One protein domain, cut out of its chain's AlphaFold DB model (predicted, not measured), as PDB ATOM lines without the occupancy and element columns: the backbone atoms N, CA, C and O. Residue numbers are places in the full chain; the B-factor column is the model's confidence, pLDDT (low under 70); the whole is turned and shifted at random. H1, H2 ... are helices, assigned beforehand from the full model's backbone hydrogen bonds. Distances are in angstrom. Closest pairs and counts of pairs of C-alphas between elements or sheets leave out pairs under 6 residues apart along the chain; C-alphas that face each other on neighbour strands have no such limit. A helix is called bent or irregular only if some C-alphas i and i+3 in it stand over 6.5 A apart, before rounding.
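AT A GLANCE: This is residues 346 to 507 of the 507 residues of an uncharacterized protein of Gibberella nygamai (UniProt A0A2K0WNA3). Helices are stacked side by side in one compact body, with the long H1 along one side, packed on H2, and H5 and H7 on the far side of H4. H2, H3 and H4 make the core, a three-helix up-and-down bundle in which each helix runs against the one before it; H6 sits at a far corner near H5 and H7, and residues 481 to 486 stick out. The printed part has 162 residues with eight named helices, H1 to H8 in chain order, and no named strand: the class is all helix. It is compact, with a radius of gyration of the C-alphas of 16.1 A and spans of 43 by 37 by 28 A.

HOW THE PARTS SIT: H1, residues 346 to 370, touches H2, residues 376 to 398, closest at the C-alphas of Leu 361 and Ile 386, 6.1 A apart; this hairpin has a shallow tilt of 22 degrees. Residues 384 to 394 of H2 touch H3, residues 404 to 419, opposite ways at 29 degrees, closest at the C-alphas of His 387 and His 410, 5.3 A. The hub is H4, residues 427 to 440, touching four helices. It touches H2, the same way at 31 degrees, closest at the C-alphas of Gly 388 and Pro 433, 4.2 A. It touches H7, residues 465 to 481, the same way at 5 degrees, closest at the C-alphas of Leu 439 and Leu 472, 6.0 A. H4 and H5, residues 446 to 454, form a hairpin, closest at the C-alphas of Gly 438 and Phe 449, 6.7 A. H6, residues 457 to 461, is close but not clearly touching H7, with the C-alphas of Lys 460 and Lys 466 5.1 A apart. H8, residues 493 to 496, only just touches H7, with 3 pairs of C-alphas within 8 A, the closest those of Ala 475 and Cys 496, 6.3 A. H1 and H7 are apart. In H1, H2 and H5 every O i to N i+4 pair is within hydrogen-bond range; H3 has 10 of 12, H4 7 of 10, H7 12 of 13, and H6 0 of 1 but 2 of 2 O i to N i+3 pairs, while H8 is too short for an i+4 pair.

IN THESE COORDINATES: H1 begins at C-alpha 346 (33.056, 5.089, 17.541) and is 36.6 A long; H2 is 33.0 A, H7 24.9 A and H3 20.0 A. H3 has a kink of 31 degrees near residue 411. H3 and H4 are irregular: C-alphas 406 and 409 are 7.4 A apart, and C-alphas 429 and 432 8.2 A. H8 ends at C-alpha 496 (12.028, 20.377, 15.930).

THE WHOLE: The farthest C-alphas, of Thr 374 and Asp 485, are 48.6 A apart. The printed part has no cut and ends at Val 507, the chain's last residue. The link from H7 to H8, 11 residues, is long. Mean pLDDT of the printed part is 84.8, with residues 346 to 347, 370 to 374, 481 to 491 and 498 to 503 under 70.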
ATOM      1  N   ARG A 346      34.231   4.739  16.741       57.97
ATOM      2  CA  ARG A 346      33.056   5.089  17.541       57.97
ATOM      3  C   ARG A 346      31.743   4.889  16.790       57.97
ATOM      4  O   ARG A 346      30.772   4.482  17.409       57.97
ATOM      5  N   GLY A 347      31.732   5.096  15.472       68.44
ATOM      6  CA  GLY A 347      30.538   4.876  14.649       68.44
ATOM      7  C   GLY A 347      30.063   3.419  14.659       68.44
ATOM      8  O   GLY A 347      28.869   3.168  14.774       68.44
ATOM      9  N   GLU A 348      30.986   2.453  14.610       71.94
ATOM     10  CA  GLU A 348      30.648   1.022  14.711       71.94
ATOM     11  C   GLU A 348      30.141   0.641  16.107       71.94
ATOM     12  O   GLU A 348      29.158  -0.087  16.229       71.94
ATOM     13  N   GLN A 349      30.765   1.172  17.165       81.25
ATOM     14  CA  GLN A 349      30.331   0.928  18.542       81.25
ATOM     15  C   GLN A 349      28.940   1.517  18.817       81.25
ATOM     16  O   GLN A 349      28.114   0.868  19.458       81.25
ATOM     17  N   ASP A 350      28.679   2.735  18.344       84.81
ATOM     18  CA  ASP A 350      27.393   3.410  18.514       84.81
ATOM     19  C   ASP A 350      26.293   2.685  17.715       84.81
ATOM     20  O   ASP A 350      25.213   2.444  18.254       84.81
ATOM     21  N   ARG A 351      26.588   2.205  16.496       85.56
ATOM     22  CA  ARG A 351      25.680   1.325  15.733       85.56
ATOM     23  C   ARG A 351      25.377   0.013  16.457       85.56
ATOM     24  O   ARG A 351      24.218  -0.381  16.522       85.56
ATOM     25  N   GLY A 352      26.391  -0.641  17.026       89.75
ATOM     26  CA  GLY A 352      26.203  -1.873  17.799       89.75
ATOM     27  C   GLY A 352      25.281  -1.674  19.006       89.75
ATOM     28  O   GLY A 352      24.373  -2.470  19.225       89.75
ATOM     29  N   LYS A 353      25.455  -0.567  19.741       91.50
ATOM     30  CA  LYS A 353      24.580  -0.205  20.871       91.50
ATOM     31  C   LYS A 353      23.147   0.085  20.436       91.50
ATOM     32  O   LYS A 353      22.216  -0.362  21.096       91.50
ATOM     33  N   LEU A 354      22.954   0.827  19.342       93.75
ATOM     34  CA  LEU A 354      21.615   1.102  18.814       93.75
ATOM     35  C   LEU A 354      20.913  -0.190  18.379       93.75
ATOM     36  O   LEU A 354      19.740  -0.361  18.690       93.75
ATOM     37  N   ALA A 355      21.630  -1.127  17.751       94.50
ATOM     38  CA  ALA A 355      21.078  -2.434  17.400       94.50
ATOM     39  C   ALA A 355      20.653  -3.239  18.643       94.50
ATOM     40  O   ALA A 355      19.549  -3.779  18.671       94.50
ATOM     41  N   GLU A 356      21.475  -3.265  19.698       95.81
ATOM     42  CA  GLU A 356      21.130  -3.917  20.970       95.81
ATOM     43  C   GLU A 356      19.880  -3.294  21.611       95.81
ATOM     44  O   GLU A 356      18.960  -4.003  22.024       95.81
ATOM     45  N   LEU A 357      19.809  -1.960  21.647       96.50
ATOM     46  CA  LEU A 357      18.652  -1.232  22.168       96.50
ATOM     47  C   LEU A 357      17.391  -1.492  21.336       96.50
ATOM     48  O   LEU A 357      16.319  -1.677  21.912       96.50
ATOM     49  N   LYS A 358      17.514  -1.572  20.007       96.31
ATOM     50  CA  LYS A 358      16.416  -1.914  19.094       96.31
ATOM     51  C   LYS A 358      15.879  -3.312  19.386       96.31
ATOM     52  O   LYS A 358      14.677  -3.466  19.579       96.31
ATOM     53  N   THR A 359      16.757  -4.307  19.521       96.75
ATOM     54  CA  THR A 359      16.362  -5.668  19.918       96.75
ATOM     55  C   THR A 359      15.701  -5.679  21.294       96.75
ATOM     56  O   THR A 359      14.667  -6.318  21.468       96.75
ATOM     57  N   LYS A 360      16.239  -4.940  22.271       95.75
ATOM     58  CA  LYS A 360      15.649  -4.844  23.613       95.75
ATOM     59  C   LYS A 360      14.229  -4.267  23.582       95.75
ATOM     60  O   LYS A 360      13.355  -4.792  24.266       95.75
ATOM     61  N   LEU A 361      13.992  -3.221  22.788       96.44
ATOM     62  CA  LEU A 361      12.663  -2.627  22.608       96.44
ATOM     63  C   LEU A 361      11.697  -3.599  21.916       96.44
ATOM     64  O   LEU A 361      10.571  -3.751  22.379       96.44
ATOM     65  N   GLN A 362      12.145  -4.309  20.876       95.06
ATOM     66  CA  GLN A 362      11.342  -5.319  20.172       95.06
ATOM     67  C   GLN A 362      10.947  -6.492  21.079       95.06
ATOM     68  O   GLN A 362       9.785  -6.887  21.107       95.06
ATOM     69  N   VAL A 363      11.892  -7.021  21.863       94.50
ATOM     70  CA  VAL A 363      11.617  -8.078  22.850       94.50
ATOM     71  C   VAL A 363      10.670  -7.567  23.936       94.50
ATOM     72  O   VAL A 363       9.740  -8.270  24.316       94.50
ATOM     73  N   GLY A 364      10.871  -6.335  24.413       91.81
ATOM     74  CA  GLY A 364       9.968  -5.695  25.368       91.81
ATOM     75  C   GLY A 364       8.535  -5.595  24.843       91.81
ATOM     76  O   GLY A 364       7.609  -5.912  25.582       91.81
ATOM     77  N   LEU A 365       8.363  -5.224  23.570       92.06
ATOM     78  CA  LEU A 365       7.051  -5.136  22.925       92.06
ATOM     79  C   LEU A 365       6.382  -6.513  22.798       92.06
ATOM     80  O   LEU A 365       5.226  -6.680  23.177       92.06
ATOM     81  N   ALA A 366       7.126  -7.526  22.352       89.69
ATOM     82  CA  ALA A 366       6.603  -8.887  22.242       89.69
ATOM     83  C   ALA A 366       6.179  -9.457  23.606       89.69
ATOM     84  O   ALA A 366       5.130 -10.084  23.719       89.69
ATOM     85  N   ASN A 367       6.957  -9.200  24.662       85.38
ATOM     86  CA  ASN A 367       6.606  -9.632  26.017       85.38
ATOM     87  C   ASN A 367       5.337  -8.947  26.521       85.38
ATOM     88  O   ASN A 367       4.540  -9.575  27.211       85.38
ATOM     89  N   THR A 368       5.128  -7.677  26.156       78.12
ATOM     90  CA  THR A 368       3.884  -6.999  26.501       78.12
ATOM     91  C   THR A 368       2.672  -7.697  25.849       78.12
ATOM     92  O   THR A 368       1.712  -8.034  26.530       78.12
ATOM     93  N   GLU A 369       2.731  -8.073  24.578       70.19
ATOM     94  CA  GLU A 369       1.573  -8.674  23.891       70.19
ATOM     95  C   GLU A 369       1.143 -10.062  24.414       70.19
ATOM     96  O   GLU A 369      -0.001 -10.469  24.207       70.19
ATOM     97  N   VAL A 370       2.038 -10.797  25.084       63.00
ATOM     98  CA  VAL A 370       1.794 -12.174  25.556       63.00
ATOM     99  C   VAL A 370       1.140 -12.223  26.940       63.00
ATOM    100  O   VAL A 370       0.381 -13.152  27.234       63.00
ATOM    101  N   ASP A 371       1.401 -11.239  27.798       59.91
ATOM    102  CA  ASP A 371       0.880 -11.227  29.162       59.91
ATOM    103  C   ASP A 371      -0.598 -10.817  29.171       59.91
ATOM    104  O   ASP A 371      -0.949  -9.735  28.712       59.91
ATOM    105  N   SER A 372      -1.486 -11.644  29.743       55.78
ATOM    106  CA  SER A 372      -2.871 -11.232  30.020       55.78
ATOM    107  C   SER A 372      -2.845 -10.140  31.099       55.78
ATOM    108  O   SER A 372      -2.547 -10.445  32.261       55.78
ATOM    109  N   PRO A 373      -3.102  -8.863  30.761       61.22
ATOM    110  CA  PRO A 373      -2.797  -7.789  31.684       61.22
ATOM    111  C   PRO A 373      -3.884  -7.707  32.756       61.22
ATOM    112  O   PRO A 373      -5.072  -7.590  32.460       61.22
ATOM    113  N   THR A 374      -3.472  -7.712  34.025       63.25
ATOM    114  CA  THR A 374      -4.366  -7.376  35.151       63.25
ATOM    115  C   THR A 374      -4.783  -5.896  35.104       63.25
ATOM    116  O   THR A 374      -5.836  -5.539  35.625       63.25
ATOM    117  N   ASP A 375      -3.984  -5.048  34.437       78.25
ATOM    118  CA  ASP A 375      -4.252  -3.630  34.170       78.25
ATOM    119  C   ASP A 375      -3.936  -3.285  32.701       78.25
ATOM    120  O   ASP A 375      -2.783  -3.065  32.319       78.25
ATOM    121  N   LEU A 376      -4.979  -3.248  31.866       82.25
ATOM    122  CA  LEU A 376      -4.880  -2.928  30.438       82.25
ATOM    123  C   LEU A 376      -4.359  -1.501  30.182       82.25
ATOM    124  O   LEU A 376      -3.666  -1.272  29.196       82.25
ATOM    125  N   ALA A 377      -4.656  -0.537  31.057       84.88
ATOM    126  CA  ALA A 377      -4.245   0.848  30.845       84.88
ATOM    127  C   ALA A 377      -2.740   1.021  31.088       84.88
ATOM    128  O   ALA A 377      -2.052   1.643  30.278       84.88
ATOM    129  N   ALA A 378      -2.211   0.430  32.166       85.06
ATOM    130  CA  ALA A 378      -0.770   0.428  32.433       85.06
ATOM    131  C   ALA A 378       0.008  -0.235  31.286       85.06
ATOM    132  O   ALA A 378       1.064   0.246  30.868       85.06
ATOM    133  N   HIS A 379      -0.570  -1.299  30.733       86.88
ATOM    134  CA  HIS A 379      -0.034  -2.016  29.592       86.88
ATOM    135  C   HIS A 379       0.106  -1.144  28.340       86.88
ATOM    136  O   HIS A 379       1.192  -1.001  27.781       86.88
ATOM    137  N   GLN A 380      -0.990  -0.506  27.936       90.81
ATOM    138  CA  GLN A 380      -1.019   0.358  26.762       90.81
ATOM    139  C   GLN A 380      -0.103   1.582  26.923       90.81
ATOM    140  O   GLN A 380       0.507   2.024  25.951       90.81
ATOM    141  N   VAL A 381       0.044   2.115  28.146       92.62
ATOM    142  CA  VAL A 381       1.013   3.186  28.428       92.62
ATOM    143  C   VAL A 381       2.433   2.689  28.166       92.62
ATOM    144  O   VAL A 381       3.179   3.352  27.446       92.62
ATOM    145  N   ALA A 382       2.808   1.526  28.703       92.56
ATOM    146  CA  ALA A 382       4.134   0.954  28.485       92.56
ATOM    147  C   ALA A 382       4.407   0.716  26.991       92.56
ATOM    148  O   ALA A 382       5.455   1.131  26.498       92.56
ATOM    149  N   GLN A 383       3.447   0.144  26.256       94.25
ATOM    150  CA  GLN A 383       3.550  -0.029  24.805       94.25
ATOM    151  C   GLN A 383       3.748   1.314  24.092       94.25
ATOM    152  O   GLN A 383       4.687   1.449  23.310       94.25
ATOM    153  N   ALA A 384       2.954   2.343  24.410       95.62
ATOM    154  CA  ALA A 384       3.122   3.674  23.820       95.62
ATOM    155  C   ALA A 384       4.546   4.219  24.037       95.62
ATOM    156  O   ALA A 384       5.152   4.753  23.108       95.62
ATOM    157  N   TRP A 385       5.123   4.027  25.228       96.88
ATOM    158  CA  TRP A 385       6.515   4.390  25.508       96.88
ATOM    159  C   TRP A 385       7.533   3.581  24.689       96.88
ATOM    160  O   TRP A 385       8.497   4.171  24.201       96.88
ATOM    161  N   ILE A 386       7.317   2.277  24.475       97.38
ATOM    162  CA  ILE A 386       8.171   1.446  23.604       97.38
ATOM    163  C   ILE A 386       8.090   1.918  22.147       97.38
ATOM    164  O   ILE A 386       9.127   2.100  21.504       97.38
ATOM    165  N   HIS A 387       6.883   2.167  21.634       97.62
ATOM    166  CA  HIS A 387       6.664   2.684  20.282       97.62
ATOM    167  C   HIS A 387       7.338   4.052  20.096       97.62
ATOM    168  O   HIS A 387       8.123   4.229  19.164       97.62
ATOM    169  N   GLY A 388       7.137   4.990  21.028       97.19
ATOM    170  CA  GLY A 388       7.799   6.298  21.004       97.19
ATOM    171  C   GLY A 388       9.329   6.202  21.066       97.19
ATOM    172  O   GLY A 388      10.027   6.898  20.329       97.19
ATOM    173  N   ALA A 389       9.868   5.312  21.908       97.75
ATOM    174  CA  ALA A 389      11.308   5.082  22.010       97.75
ATOM    175  C   ALA A 389      11.890   4.467  20.734       97.75
ATOM    176  O   ALA A 389      12.981   4.850  20.319       97.75
ATOM    177  N   THR A 390      11.149   3.564  20.088       97.44
ATOM    178  CA  THR A 390      11.549   2.956  18.815       97.44
ATOM    179  C   THR A 390      11.571   3.996  17.700       97.44
ATOM    180  O   THR A 390      12.557   4.083  16.977       97.44
ATOM    181  N   LEU A 391      10.555   4.863  17.620       96.12
ATOM    182  CA  LEU A 391      10.545   5.990  16.681       96.12
ATOM    183  C   LEU A 391      11.758   6.910  16.889       96.12
ATOM    184  O   LEU A 391      12.427   7.262  15.920       96.12
ATOM    185  N   TYR A 392      12.092   7.256  18.139       95.31
ATOM    186  CA  TYR A 392      13.297   8.045  18.418       95.31
ATOM    187  C   TYR A 392      14.584   7.307  18.025       95.31
ATOM    188  O   TYR A 392      15.470   7.899  17.415       95.31
ATOM    189  N   LEU A 393      14.680   6.008  18.316       95.38
ATOM    190  CA  LEU A 393      15.828   5.193  17.925       95.38
ATOM    191  C   LEU A 393      16.034   5.199  16.408       95.38
ATOM    192  O   LEU A 393      17.162   5.393  15.967       95.38
ATOM    193  N   LEU A 394      14.968   5.032  15.619       93.12
ATOM    194  CA  LEU A 394      15.036   5.032  14.154       93.12
ATOM    195  C   LEU A 394      15.534   6.373  13.604       93.12
ATOM    196  O   LEU A 394      16.330   6.399  12.667       93.12
ATOM    197  N   ILE A 395      15.116   7.484  14.216       89.75
ATOM    198  CA  ILE A 395      15.618   8.823  13.882       89.75
ATOM    199  C   ILE A 395      17.139   8.889  14.072       89.75
ATOM    200  O   ILE A 395      17.862   9.309  13.168       89.75
ATOM    201  N   VAL A 396      17.628   8.440  15.231       90.06
ATOM    202  CA  VAL A 396      19.056   8.492  15.581       90.06
ATOM    203  C   VAL A 396      19.882   7.522  14.735       90.06
ATOM    204  O   VAL A 396      20.968   7.869  14.278       90.06
ATOM    205  N   GLU A 397      19.366   6.317  14.490       88.38
ATOM    206  CA  GLU A 397      20.015   5.284  13.675       88.38
ATOM    207  C   GLU A 397      20.216   5.742  12.225       88.38
ATOM    208  O   GLU A 397      21.269   5.489  11.632       88.38
ATOM    209  N   GLN A 398      19.229   6.439  11.658       83.88
ATOM    210  CA  GLN A 398      19.263   6.873  10.263       83.88
ATOM    211  C   GLN A 398      19.935   8.241  10.076       83.88
ATOM    212  O   GLN A 398      20.405   8.532   8.975       83.88
ATOM    213  N   GLY A 399      19.996   9.079  11.119       79.69
ATOM    214  CA  GLY A 399      20.561  10.436  11.058       79.69
ATOM    215  C   GLY A 399      19.797  11.388  10.126       79.69
ATOM    216  O   GLY A 399      20.316  12.430   9.721       79.69
ATOM    217  N   ARG A 400      18.582  10.996   9.741       75.94
ATOM    218  CA  ARG A 400      17.667  11.706   8.846       75.94
ATOM    219  C   ARG A 400      16.227  11.346   9.209       75.94
ATOM    220  O   ARG A 400      16.007  10.466  10.044       75.94
ATOM    221  N   ARG A 401      15.244  11.963   8.546       77.69
ATOM    222  CA  ARG A 401      13.841  11.543   8.679       77.69
ATOM    223  C   ARG A 401      13.704  10.053   8.300       77.69
ATOM    224  O   ARG A 401      14.096   9.700   7.184       77.69
ATOM    225  N   PRO A 402      13.171   9.197   9.190       78.25
ATOM    226  CA  PRO A 402      13.049   7.775   8.914       78.25
ATOM    227  C   PRO A 402      12.134   7.442   7.739       78.25
ATOM    228  O   PRO A 402      11.213   8.193   7.409       78.25
ATOM    229  N   TRP A 403      12.366   6.276   7.140       76.06
ATOM    230  CA  TRP A 403      11.489   5.719   6.115       76.06
ATOM    231  C   TRP A 403      10.109   5.374   6.673       76.06
ATOM    232  O   TRP A 403      10.002   4.694   7.692       76.06
ATOM    233  N   HIS A 404       9.062   5.744   5.931       78.00
ATOM    234  CA  HIS A 404       7.677   5.472   6.319       78.00
ATOM    235  C   HIS A 404       7.423   3.982   6.610       78.00
ATOM    236  O   HIS A 404       6.751   3.645   7.578       78.00
ATOM    237  N   THR A 405       8.038   3.077   5.842       84.88
ATOM    238  CA  THR A 405       7.888   1.621   6.007       84.88
ATOM    239  C   THR A 405       8.364   1.086   7.357       84.88
ATOM    240  O   THR A 405       7.916   0.022   7.758       84.88
ATOM    241  N   GLU A 406       9.275   1.780   8.045       85.00
ATOM    242  CA  GLU A 406       9.776   1.365   9.365       85.00
ATOM    243  C   GLU A 406       9.048   2.063  10.520       85.00
ATOM    244  O   GLU A 406       9.134   1.617  11.660       85.00
ATOM    245  N   THR A 407       8.345   3.166  10.250       91.62
ATOM    246  CA  THR A 407       7.663   3.961  11.281       91.62
ATOM    247  C   THR A 407       6.160   3.744  11.316       91.62
ATOM    248  O   THR A 407       5.557   4.008  12.354       91.62
ATOM    249  N   LYS A 408       5.565   3.286  10.208       93.38
ATOM    250  CA  LYS A 408       4.115   3.193  10.005       93.38
ATOM    251  C   LYS A 408       3.409   2.471  11.151       93.38
ATOM    252  O   LYS A 408       2.615   3.098  11.841       93.38
ATOM    253  N   ASP A 409       3.782   1.224  11.430       94.62
ATOM    254  CA  ASP A 409       3.138   0.410  12.471       94.62
ATOM    255  C   ASP A 409       3.217   1.076  13.856       94.62
ATOM    256  O   ASP A 409       2.293   0.998  14.667       94.62
ATOM    257  N   HIS A 410       4.317   1.785  14.139       96.31
ATOM    258  CA  HIS A 410       4.480   2.477  15.411       96.31
ATOM    259  C   HIS A 410       3.659   3.767  15.512       96.31
ATOM    260  O   HIS A 410       3.170   4.086  16.597       96.31
ATOM    261  N   VAL A 411       3.509   4.501  14.407       96.75
ATOM    262  CA  VAL A 411       2.633   5.677  14.330       96.75
ATOM    263  C   VAL A 411       1.172   5.240  14.433       96.75
ATOM    264  O   VAL A 411       0.460   5.783  15.273       96.75
ATOM    265  N   GLU A 412       0.763   4.217  13.676       95.81
ATOM    266  CA  GLU A 412      -0.598   3.661  13.670       95.81
ATOM    267  C   GLU A 412      -1.037   3.162  15.050       95.81
ATOM    268  O   GLU A 412      -2.174   3.384  15.466       95.81
ATOM    269  N   PHE A 413      -0.135   2.536  15.813       94.94
ATOM    270  CA  PHE A 413      -0.435   2.143  17.189       94.94
ATOM    271  C   PHE A 413      -0.785   3.357  18.066       94.94
ATOM    272  O   PHE A 413      -1.785   3.354  18.790       94.94
ATOM    273  N   ILE A 414       0.025   4.419  18.002       96.31
ATOM    274  CA  ILE A 414      -0.165   5.612  18.834       96.31
ATOM    275  C   ILE A 414      -1.397   6.406  18.382       96.31
ATOM    276  O   ILE A 414      -2.163   6.850  19.241       96.31
ATOM    277  N   THR A 415      -1.631   6.555  17.074       95.69
ATOM    278  CA  THR A 415      -2.845   7.201  16.546       95.69
ATOM    279  C   THR A 415      -4.093   6.395  16.895       95.69
ATOM    280  O   THR A 415      -5.084   6.981  17.327       95.69
ATOM    281  N   GLY A 416      -4.028   5.063  16.834       94.06
ATOM    282  CA  GLY A 416      -5.091   4.169  17.289       94.06
ATOM    283  C   GLY A 416      -5.420   4.341  18.774       94.06
ATOM    284  O   GLY A 416      -6.595   4.400  19.144       94.06
ATOM    285  N   LEU A 417      -4.403   4.502  19.633       92.88
ATOM    286  CA  LEU A 417      -4.609   4.777  21.056       92.88
ATOM    287  C   LEU A 417      -5.304   6.121  21.296       92.88
ATOM    288  O   LEU A 417      -6.264   6.164  22.060       92.88
ATOM    289  N   ILE A 418      -4.841   7.216  20.685       93.88
ATOM    290  CA  ILE A 418      -5.381   8.560  20.973       93.88
ATOM    291  C   ILE A 418      -6.666   8.888  20.202       93.88
ATOM    292  O   ILE A 418      -7.443   9.727  20.654       93.88
ATOM    293  N   GLY A 419      -6.889   8.243  19.055       88.44
ATOM    294  CA  GLY A 419      -8.087   8.398  18.230       88.44
ATOM    295  C   GLY A 419      -9.256   7.524  18.687       88.44
ATOM    296  O   GLY A 419     -10.400   7.771  18.310       88.44
ATOM    297  N   SER A 420      -9.002   6.510  19.521       86.19
ATOM    298  CA  SER A 420     -10.058   5.643  20.036       86.19
ATOM    299  C   SER A 420     -10.925   6.369  21.076       86.19
ATOM    300  O   SER A 420     -10.409   6.815  22.104       86.19
ATOM    301  N   PRO A 421     -12.263   6.411  20.914       72.75
ATOM    302  CA  PRO A 421     -13.164   6.939  21.941       72.75
ATOM    303  C   PRO A 421     -13.169   6.082  23.218       72.75
ATOM    304  O   PRO A 421     -13.640   6.529  24.261       72.75
ATOM    305  N   ALA A 422     -12.638   4.858  23.145       70.38
ATOM    306  CA  ALA A 422     -12.443   3.965  24.279       70.38
ATOM    307  C   ALA A 422     -11.057   4.123  24.935       70.38
ATOM    308  O   ALA A 422     -10.703   3.300  25.778       70.38
ATOM    309  N   CYS A 423     -10.264   5.137  24.563       71.50
ATOM    310  CA  CYS A 423      -8.965   5.392  25.177       71.50
ATOM    311  C   CYS A 423      -9.123   5.643  26.682       71.50
ATOM    312  O   CYS A 423      -9.690   6.646  27.113       71.50
ATOM    313  N   GLN A 424      -8.618   4.715  27.494       73.75
ATOM    314  CA  GLN A 424      -8.680   4.801  28.957       73.75
ATOM    315  C   GLN A 424      -7.471   5.536  29.550       73.75
ATOM    316  O   GLN A 424      -7.387   5.737  30.763       73.75
ATOM    317  N   ILE A 425      -6.522   5.934  28.701       86.69
ATOM    318  CA  ILE A 425      -5.245   6.497  29.117       86.69
ATOM    319  C   ILE A 425      -5.316   8.023  29.051       86.69
ATOM    320  O   ILE A 425      -5.666   8.588  28.014       86.69
ATOM    321  N   PRO A 426      -4.922   8.730  30.119       88.88
ATOM    322  CA  PRO A 426      -4.762  10.174  30.064       88.88
ATOM    323  C   PRO A 426      -3.696  10.553  29.030       88.88
ATOM    324  O   PRO A 426      -2.544  10.145  29.163       88.88
ATOM    325  N   LEU A 427      -4.050  11.402  28.059       91.00
ATOM    326  CA  LEU A 427      -3.128  11.866  27.011       91.00
ATOM    327  C   LEU A 427      -1.803  12.393  27.595       91.00
ATOM    328  O   LEU A 427      -0.732  12.117  27.063       91.00
ATOM    329  N   ARG A 428      -1.879  13.074  28.751       89.31
ATOM    330  CA  ARG A 428      -0.731  13.588  29.518       89.31
ATOM    331  C   ARG A 428       0.352  12.530  29.764       89.31
ATOM    332  O   ARG A 428       1.531  12.835  29.638       89.31
ATOM    333  N   SER A 429      -0.047  11.300  30.078       91.31
ATOM    334  CA  SER A 429       0.852  10.193  30.428       91.31
ATOM    335  C   SER A 429       1.683   9.669  29.256       91.31
ATOM    336  O   SER A 429       2.671   8.968  29.463       91.31
ATOM    337  N   ILE A 430       1.264   9.983  28.030       93.19
ATOM    338  CA  ILE A 430       1.895   9.537  26.787       93.19
ATOM    339  C   ILE A 430       2.198  10.718  25.856       93.19
ATOM    340  O   ILE A 430       2.370  10.530  24.658       93.19
ATOM    341  N   MET A 431       2.309  11.944  26.386       92.50
ATOM    342  CA  MET A 431       2.546  13.132  25.556       92.50
ATOM    343  C   MET A 431       3.847  13.066  24.760       92.50
ATOM    344  O   MET A 431       3.866  13.503  23.613       92.50
ATOM    345  N   TRP A 432       4.926  12.533  25.342       94.38
ATOM    346  CA  TRP A 432       6.184  12.375  24.613       94.38
ATOM    347  C   TRP A 432       6.064  11.332  23.486       94.38
ATOM    348  O   TRP A 432       6.368  11.689  22.349       94.38
ATOM    349  N   PRO A 433       5.533  10.110  23.716       96.19
ATOM    350  CA  PRO A 433       5.198   9.192  22.623       96.19
ATOM    351  C   PRO A 433       4.304   9.798  21.533       96.19
ATOM    352  O   PRO A 433       4.609   9.674  20.351       96.19
ATOM    353  N   VAL A 434       3.238  10.504  21.923       95.75
ATOM    354  CA  VAL A 434       2.315  11.182  20.997       95.75
ATOM    355  C   VAL A 434       3.041  12.231  20.165       95.75
ATOM    356  O   VAL A 434       2.821  12.318  18.960       95.75
ATOM    357  N   PHE A 435       3.947  12.994  20.774       95.62
ATOM    358  CA  PHE A 435       4.782  13.939  20.045       95.62
ATOM    359  C   PHE A 435       5.699  13.232  19.032       95.62
ATOM    360  O   PHE A 435       5.784  13.666  17.886       95.62
ATOM    361  N   MET A 436       6.343  12.126  19.418       95.38
ATOM    362  CA  MET A 436       7.210  11.361  18.513       95.38
ATOM    363  C   MET A 436       6.445  10.782  17.318       95.38
ATOM    364  O   MET A 436       6.921  10.883  16.189       95.38
ATOM    365  N   ALA A 437       5.254  10.223  17.548       96.62
ATOM    366  CA  ALA A 437       4.386   9.744  16.474       96.62
ATOM    367  C   ALA A 437       3.921  10.890  15.574       96.62
ATOM    368  O   ALA A 437       4.035  10.794  14.358       96.62
ATOM    369  N   GLY A 438       3.477  12.005  16.161       95.38
ATOM    370  CA  GLY A 438       2.999  13.168  15.415       95.38
ATOM    371  C   GLY A 438       4.060  13.776  14.500       95.38
ATOM    372  O   GLY A 438       3.738  14.210  13.399       95.38
ATOM    373  N   LEU A 439       5.336  13.774  14.899       92.75
ATOM    374  CA  LEU A 439       6.428  14.249  14.037       92.75
ATOM    375  C   LEU A 439       6.574  13.428  12.749       92.75
ATOM    376  O   LEU A 439       6.972  13.961  11.707       92.75
ATOM    377  N   LEU A 440       6.280  12.131  12.834       92.44
ATOM    378  CA  LEU A 440       6.456  11.162  11.756       92.44
ATOM    379  C   LEU A 440       5.142  10.799  11.054       92.44
ATOM    380  O   LEU A 440       5.190  10.086  10.057       92.44
ATOM    381  N   ALA A 441       4.018  11.338  11.524       92.88
ATOM    382  CA  ALA A 441       2.701  11.136  10.948       92.88
ATOM    383  C   ALA A 441       2.604  11.643   9.502       92.88
ATOM    384  O   ALA A 441       3.247  12.631   9.104       92.88
ATOM    385  N   GLU A 442       1.777  10.949   8.722       90.06
ATOM    386  CA  GLU A 442       1.342  11.404   7.407       90.06
ATOM    387  C   GLU A 442       0.302  12.523   7.549       90.06
ATOM    388  O   GLU A 442      -0.305  12.705   8.605       90.06
ATOM    389  N   GLN A 443       0.103  13.292   6.477       90.69
ATOM    390  CA  GLN A 443      -0.769  14.469   6.492       90.69
ATOM    391  C   GLN A 443      -2.226  14.130   6.857       90.69
ATOM    392  O   GLN A 443      -2.918  14.937   7.471       90.69
ATOM    393  N   GLU A 444      -2.675  12.925   6.506       91.38
ATOM    394  CA  GLU A 444      -4.027  12.431   6.785       91.38
ATOM    395  C   GLU A 444      -4.271  12.218   8.290       91.38
ATOM    396  O   GLU A 444      -5.380  12.450   8.772       91.38
ATOM    397  N   ASP A 445      -3.226  11.875   9.049       93.06
ATOM    398  CA  ASP A 445      -3.312  11.569  10.481       93.06
ATOM    399  C   ASP A 445      -3.162  12.804  11.383       93.06
ATOM    400  O   ASP A 445      -3.481  12.752  12.572       93.06
ATOM    401  N   GLU A 446      -2.707  13.948  10.858       94.75
ATOM    402  CA  GLU A 446      -2.471  15.180  11.639       94.75
ATOM    403  C   GLU A 446      -3.722  15.672  12.379       94.75
ATOM    404  O   GLU A 446      -3.641  16.253  13.473       94.75
ATOM    405  N   ILE A 447      -4.899  15.399  11.807       95.69
ATOM    406  CA  ILE A 447      -6.187  15.723  12.418       95.69
ATOM    407  C   ILE A 447      -6.388  14.977  13.740       95.69
ATOM    408  O   ILE A 447      -6.860  15.579  14.702       95.69
ATOM    409  N   ILE A 448      -5.935  13.724  13.838       95.69
ATOM    410  CA  ILE A 448      -6.083  12.880  15.031       95.69
ATOM    411  C   ILE A 448      -5.339  13.515  16.214       95.69
ATOM    412  O   ILE A 448      -5.886  13.658  17.309       95.69
ATOM    413  N   PHE A 449      -4.105  13.974  15.991       95.81
ATOM    414  CA  PHE A 449      -3.302  14.660  17.011       95.81
ATOM    415  C   PHE A 449      -3.919  16.002  17.421       95.81
ATOM    416  O   PHE A 449      -3.968  16.349  18.608       95.81
ATOM    417  N   THR A 450      -4.409  16.758  16.436       95.81
ATOM    418  CA  THR A 450      -5.037  18.065  16.650       95.81
ATOM    419  C   THR A 450      -6.322  17.940  17.469       95.81
ATOM    420  O   THR A 450      -6.543  18.721  18.404       95.81
ATOM    421  N   GLU A 451      -7.155  16.945  17.164       94.38
ATOM    422  CA  GLU A 451      -8.383  16.639  17.895       94.38
ATOM    423  C   GLU A 451      -8.086  16.140  19.308       94.38
ATOM    424  O   GLU A 451      -8.646  16.683  20.262       94.38
ATOM    425  N   ALA A 452      -7.144  15.205  19.476       93.50
ATOM    426  CA  ALA A 452      -6.761  14.681  20.788       93.50
ATOM    427  C   ALA A 452      -6.364  15.802  21.768       93.50
ATOM    428  O   ALA A 452      -6.847  15.852  22.903       93.50
ATOM    429  N   VAL A 453      -5.543  16.762  21.326       93.75
ATOM    430  CA  VAL A 453      -5.146  17.919  22.151       93.75
ATOM    431  C   VAL A 453      -6.287  18.931  22.302       93.75
ATOM    432  O   VAL A 453      -6.423  19.564  23.354       93.75
ATOM    433  N   SER A 454      -7.126  19.111  21.281       91.81
ATOM    434  CA  SER A 454      -8.269  20.032  21.342       91.81
ATOM    435  C   SER A 454      -9.357  19.563  22.307       91.81
ATOM    436  O   SER A 454      -9.944  20.402  22.995       91.81
ATOM    437  N   ASN A 455      -9.550  18.249  22.436       90.94
ATOM    438  CA  ASN A 455     -10.504  17.618  23.349       90.94
ATOM    439  C   ASN A 455     -10.190  17.881  24.831       90.94
ATOM    440  O   ASN A 455     -11.087  17.833  25.671       90.94
ATOM    441  N   LEU A 456      -8.952  18.268  25.166       89.69
ATOM    442  CA  LEU A 456      -8.592  18.732  26.513       89.69
ATOM    443  C   LEU A 456      -9.213  20.099  26.871       89.69
ATOM    444  O   LEU A 456      -9.129  20.544  28.019       89.69
ATOM    445  N   GLY A 457      -9.805  20.812  25.907       88.50
ATOM    446  CA  GLY A 457     -10.402  22.127  26.132       88.50
ATOM    447  C   GLY A 457      -9.370  23.137  26.654       88.50
ATOM    448  O   GLY A 457      -8.240  23.171  26.163       88.50
ATOM    449  N   PRO A 458      -9.706  23.983  27.644       86.94
ATOM    450  CA  PRO A 458      -8.748  24.924  28.238       86.94
ATOM    451  C   PRO A 458      -7.571  24.261  28.961       86.94
ATOM    452  O   PRO A 458      -6.493  24.854  29.026       86.94
ATOM    453  N   LEU A 459      -7.737  23.022  29.437       89.94
ATOM    454  CA  LEU A 459      -6.680  22.278  30.126       89.94
ATOM    455  C   LEU A 459      -5.542  21.852  29.196       89.94
ATOM    456  O   LEU A 459      -4.479  21.489  29.684       89.94
ATOM    457  N   LYS A 460      -5.673  22.003  27.869       90.25
ATOM    458  CA  LYS A 460      -4.520  21.855  26.964       90.25
ATOM    459  C   LYS A 460      -3.365  22.802  27.296       90.25
ATOM    460  O   LYS A 460      -2.227  22.507  26.955       90.25
ATOM    461  N   ALA A 461      -3.656  23.938  27.943       87.62
ATOM    462  CA  ALA A 461      -2.652  24.887  28.430       87.62
ATOM    463  C   ALA A 461      -2.042  24.498  29.794       87.62
ATOM    464  O   ALA A 461      -1.170  25.211  30.281       87.62
ATOM    465  N   PHE A 462      -2.508  23.412  30.416       90.50
ATOM    466  CA  PHE A 462      -2.025  22.912  31.698       90.50
ATOM    467  C   PHE A 462      -1.028  21.761  31.492       90.50
ATOM    468  O   PHE A 462      -1.370  20.578  31.493       90.50
ATOM    469  N   GLY A 463       0.242  22.109  31.311       88.75
ATOM    470  CA  GLY A 463       1.307  21.184  30.933       88.75
ATOM    471  C   GLY A 463       1.719  21.336  29.475       88.75
ATOM    472  O   GLY A 463       1.523  22.376  28.860       88.75
ATOM    473  N   SER A 464       2.307  20.279  28.923       88.75
ATOM    474  CA  SER A 464       3.033  20.318  27.654       88.75
ATOM    475  C   SER A 464       2.176  20.106  26.397       88.75
ATOM    476  O   SER A 464       2.689  20.273  25.295       88.75
ATOM    477  N   ALA A 465       0.885  19.771  26.521       91.94
ATOM    478  CA  ALA A 465       0.053  19.324  25.395       91.94
ATOM    479  C   ALA A 465      -0.122  20.373  24.285       91.94
ATOM    480  O   ALA A 465       0.136  20.099  23.112       91.94
ATOM    481  N   LYS A 466      -0.531  21.596  24.640       91.19
ATOM    482  CA  LYS A 466      -0.692  22.690  23.670       91.19
ATOM    483  C   LYS A 466       0.625  23.036  22.988       91.19
ATOM    484  O   LYS A 466       0.664  23.265  21.785       91.19
ATOM    485  N   GLU A 467       1.692  23.111  23.764       89.44
ATOM    486  CA  GLU A 467       3.021  23.416  23.268       89.44
ATOM    487  C   GLU A 467       3.572  22.314  22.354       89.44
ATOM    488  O   GLU A 467       4.200  22.643  21.350       89.44
ATOM    489  N   ALA A 468       3.310  21.040  22.666       91.56
ATOM    490  CA  ALA A 468       3.627  19.901  21.810       91.56
ATOM    491  C   ALA A 468       2.910  20.018  20.462       91.56
ATOM    492  O   ALA A 468       3.564  19.932  19.427       91.56
ATOM    493  N   LEU A 469       1.608  20.322  20.454       93.44
ATOM    494  CA  LEU A 469       0.875  20.548  19.206       93.44
ATOM    495  C   LEU A 469       1.461  21.724  18.408       93.44
ATOM    496  O   LEU A 469       1.715  21.589  17.222       93.44
ATOM    497  N   SER A 470       1.790  22.844  19.056       91.06
ATOM    498  CA  SER A 470       2.439  23.976  18.373       91.06
ATOM    499  C   SER A 470       3.855  23.673  17.855       91.06
ATOM    500  O   SER A 470       4.383  24.404  17.015       91.06
ATOM    501  N   LEU A 471       4.531  22.659  18.398       90.56
ATOM    502  CA  LEU A 471       5.790  22.142  17.856       90.56
ATOM    503  C   LEU A 471       5.521  21.270  16.621       90.56
ATOM    504  O   LEU A 471       6.195  21.455  15.611       90.56
ATOM    505  N   LEU A 472       4.513  20.397  16.689       92.50
ATOM    506  CA  LEU A 472       4.076  19.547  15.580       92.50
ATOM    507  C   LEU A 472       3.605  20.367  14.377       92.50
ATOM    508  O   LEU A 472       4.148  20.199  13.295       92.50
ATOM    509  N   GLU A 473       2.707  21.334  14.578       92.62
ATOM    510  CA  GLU A 473       2.200  22.221  13.519       92.62
ATOM    511  C   GLU A 473       3.342  22.922  12.768       92.62
ATOM    512  O   GLU A 473       3.320  23.048  11.546       92.62
ATOM    513  N   ARG A 474       4.395  23.345  13.482       89.12
ATOM    514  CA  ARG A 474       5.584  23.935  12.849       89.12
ATOM    515  C   ARG A 474       6.400  22.916  12.062       89.12
ATOM    516  O   ARG A 474       6.927  23.266  11.011       89.12
ATOM    517  N   ALA A 475       6.532  21.694  12.572       87.44
ATOM    518  CA  ALA A 475       7.239  20.621  11.882       87.44
ATOM    519  C   ALA A 475       6.498  20.181  10.607       87.44
ATOM    520  O   ALA A 475       7.140  19.978   9.578       87.44
ATOM    521  N   TRP A 476       5.166  20.099  10.649       89.94
ATOM    522  CA  TRP A 476       4.321  19.785   9.493       89.94
ATOM    523  C   TRP A 476       4.403  20.876   8.424       89.94
ATOM    524  O   TRP A 476       4.716  20.580   7.276       89.94
ATOM    525  N   LEU A 477       4.289  22.152   8.811       86.94
ATOM    526  CA  LEU A 477       4.477  23.273   7.880       86.94
ATOM    527  C   LEU A 477       5.868  23.270   7.226       86.94
ATOM    528  O   LEU A 477       6.001  23.544   6.036       86.94
ATOM    529  N   ALA A 478       6.921  22.961   7.989       82.62
ATOM    530  CA  ALA A 478       8.272  22.865   7.441       82.62
ATOM    531  C   ALA A 478       8.414  21.699   6.444       82.62
ATOM    532  O   ALA A 478       9.108  21.846   5.436       82.62
ATOM    533  N   ARG A 479       7.740  20.566   6.690       81.19
ATOM    534  CA  ARG A 479       7.708  19.414   5.774       81.19
ATOM    535  C   ARG A 479       7.130  19.807   4.413       81.19
ATOM    536  O   ARG A 479       7.722  19.457   3.399       81.19
ATOM    537  N   ASP A 480       6.046  20.576   4.393       76.00
ATOM    538  CA  ASP A 480       5.337  20.943   3.159       76.00
ATOM    539  C   ASP A 480       6.111  21.959   2.290       76.00
ATOM    540  O   ASP A 480       5.900  22.051   1.080       76.00
ATOM    541  N   HIS A 481       7.030  22.723   2.890       68.81
ATOM    542  CA  HIS A 481       7.833  23.742   2.205       68.81
ATOM    543  C   HIS A 481       9.232  23.281   1.778       68.81
ATOM    544  O   HIS A 481       9.926  24.030   1.085       68.81
ATOM    545  N   THR A 482       9.665  22.083   2.176       63.28
ATOM    546  CA  THR A 482      11.014  21.593   1.867       63.28
ATOM    547  C   THR A 482      10.957  20.614   0.689       63.28
ATOM    548  O   THR A 482      10.271  19.597   0.795       63.28
ATOM    549  N   PRO A 483      11.650  20.877  -0.439       56.00
ATOM    550  CA  PRO A 483      11.728  19.931  -1.548       56.00
ATOM    551  C   PRO A 483      12.221  18.556  -1.079       56.00
ATOM    552  O   PRO A 483      13.151  18.453  -0.280       56.00
ATOM    553  N   GLN A 484      11.606  17.495  -1.596       53.41
ATOM    554  CA  GLN A 484      11.855  16.110  -1.178       53.41
ATOM    555  C   GLN A 484      13.327  15.674  -1.361       53.41
ATOM    556  O   GLN A 484      13.804  14.823  -0.612       53.41
ATOM    557  N   ASP A 485      14.057  16.323  -2.276       48.53
ATOM    558  CA  ASP A 485      15.479  16.082  -2.561       48.53
ATOM    559  C   ASP A 485      16.456  16.805  -1.605       48.53
ATOM    560  O   ASP A 485      17.614  16.405  -1.509       48.53
ATOM    561  N   THR A 486      16.031  17.839  -0.862       49.84
ATOM    562  CA  THR A 486      16.877  18.552   0.130       49.84
ATOM    563  C   THR A 486      16.629  18.115   1.577       49.84
ATOM    564  O   THR A 486      17.447  18.382   2.451       49.84
ATOM    565  N   LEU A 487      15.553  17.366   1.848       47.66
ATOM    566  CA  LEU A 487      15.290  16.707   3.143       47.66
ATOM    567  C   LEU A 487      16.256  15.544   3.461       47.66
ATOM    568  O   LEU A 487      16.131  14.903   4.505       47.66
ATOM    569  N   GLN A 488      17.201  15.258   2.560       46.28
ATOM    570  CA  GLN A 488      18.306  14.317   2.767       46.28
ATOM    571  C   GLN A 488      19.494  14.911   3.533       46.28
ATOM    572  O   GLN A 488      20.398  14.157   3.903       46.28
ATOM    573  N   ASP A 489      19.476  16.216   3.813       53.50
ATOM    574  CA  ASP A 489      20.400  16.839   4.754       53.50
ATOM    575  C   ASP A 489      20.100  16.394   6.199       53.50
ATOM    576  O   ASP A 489      18.982  16.007   6.542       53.50
ATOM    577  N   ILE A 490      21.138  16.403   7.040       59.22
ATOM    578  CA  ILE A 490      21.134  15.924   8.433       59.22
ATOM    579  C   ILE A 490      19.898  16.455   9.177       59.22
ATOM    580  O   ILE A 490      19.771  17.660   9.386       59.22
ATOM    581  N   TRP A 491      19.010  15.554   9.606       69.62
ATOM    582  CA  TRP A 491      17.799  15.902  10.356       69.62
ATOM    583  C   TRP A 491      17.975  15.474  11.811       69.62
ATOM    584  O   TRP A 491      18.066  14.277  12.090       69.62
ATOM    585  N   GLN A 492      18.041  16.436  12.738       73.62
ATOM    586  CA  GLN A 492      18.123  16.157  14.172       73.62
ATOM    587  C   GLN A 492      16.800  16.471  14.862       73.62
ATOM    588  O   GLN A 492      16.183  17.514  14.637       73.62
ATOM    589  N   LEU A 493      16.393  15.601  15.788       81.88
ATOM    590  CA  LEU A 493      15.173  15.802  16.569       81.88
ATOM    591  C   LEU A 493      15.196  17.135  17.350       81.88
ATOM    592  O   LEU A 493      14.161  17.783  17.514       81.88
ATOM    593  N   SER A 494      16.373  17.584  17.799       78.38
ATOM    594  CA  SER A 494      16.556  18.863  18.501       78.38
ATOM    595  C   SER A 494      16.140  20.091  17.683       78.38
ATOM    596  O   SER A 494      15.749  21.114  18.259       78.38
ATOM    597  N   ASP A 495      16.168  20.001  16.352       76.25
ATOM    598  CA  ASP A 495      15.777  21.100  15.466       76.25
ATOM    599  C   ASP A 495      14.266  21.350  15.538       76.25
ATOM    600  O   ASP A 495      13.818  22.501  15.586       76.25
ATOM    601  N   CYS A 496      13.472  20.284  15.698       78.56
ATOM    602  CA  CYS A 496      12.028  20.377  15.930       78.56
ATOM    603  C   CYS A 496      11.703  21.151  17.218       78.56
ATOM    604  O   CYS A 496      10.670  21.816  17.310       78.56
ATOM    605  N   PHE A 497      12.611  21.141  18.198       75.94
ATOM    606  CA  PHE A 497      12.462  21.830  19.480       75.94
ATOM    607  C   PHE A 497      12.988  23.272  19.495       75.94
ATOM    608  O   PHE A 497      12.957  23.932  20.541       75.94
ATOM    609  N   GLY A 498      13.420  23.805  18.346       65.88
ATOM    610  CA  GLY A 498      13.948  25.167  18.232       65.88
ATOM    611  C   GLY A 498      15.367  25.334  18.788       65.88
ATOM    612  O   GLY A 498      15.736  26.440  19.197       65.88
ATOM    613  N   GLY A 499      16.148  24.247  18.846       63.69
ATOM    614  CA  GLY A 499      17.548  24.260  19.272       63.69
ATOM    615  C   GLY A 499      17.748  24.849  20.674       63.69
ATOM    616  O   GLY A 499      17.023  24.538  21.614       63.69
ATOM    617  N   GLN A 500      18.715  25.758  20.847       51.88
ATOM    618  CA  GLN A 500      19.030  26.342  22.165       51.88
ATOM    619  C   GLN A 500      17.872  27.146  22.794       51.88
ATOM    620  O   GLN A 500      17.831  27.334  24.018       51.88
ATOM    621  N   HIS A 501      16.889  27.570  21.994       56.66
ATOM    622  CA  HIS A 501      15.758  28.388  22.430       56.66
ATOM    623  C   HIS A 501      14.527  27.580  22.864       56.66
ATOM    624  O   HIS A 501      13.460  28.163  23.033       56.66
ATOM    625  N   THR A 502      14.641  26.268  23.118       63.62
ATOM    626  CA  THR A 502      13.497  25.465  23.585       63.62
ATOM    627  C   THR A 502      12.836  26.081  24.821       63.62
ATOM    628  O   THR A 502      13.467  26.257  25.869       63.62
ATOM    629  N   HIS A 503      11.553  26.415  24.699       69.94
ATOM    630  CA  HIS A 503      10.780  27.098  25.742       69.94
ATOM    631  C   HIS A 503       9.875  26.164  26.547       69.94
ATOM    632  O   HIS A 503       9.111  26.634  27.384       69.94
ATOM    633  N   VAL A 504       9.942  24.860  26.285       80.62
ATOM    634  CA  VAL A 504       8.989  23.858  26.770       80.62
ATOM    635  C   VAL A 504       9.763  22.602  27.131       80.62
ATOM    636  O   VAL A 504      10.774  22.316  26.499       80.62
ATOM    637  N   LEU A 505       9.296  21.874  28.136       87.44
ATOM    638  CA  LEU A 505       9.755  20.531  28.457       87.44
ATOM    639  C   LEU A 505       8.549  19.596  28.317       87.44
ATOM    640  O   LEU A 505       7.507  19.874  28.911       87.44
ATOM    641  N   LEU A 506       8.665  18.544  27.501       87.88
ATOM    642  CA  LEU A 506       7.572  17.605  27.213       87.88
ATOM    643  C   LEU A 506       7.442  16.532  28.303       87.88
ATOM    644  O   LEU A 506       7.590  15.344  28.029       87.88
ATOM    645  N   VAL A 507       7.205  16.981  29.538       86.25
ATOM    646  CA  VAL A 507       6.997  16.133  30.724       86.25
ATOM    647  C   VAL A 507       5.586  16.226  31.272       86.25
ATOM    648  O   VAL A 507       4.894  17.236  30.981       86.25
TER     649      VAL A 507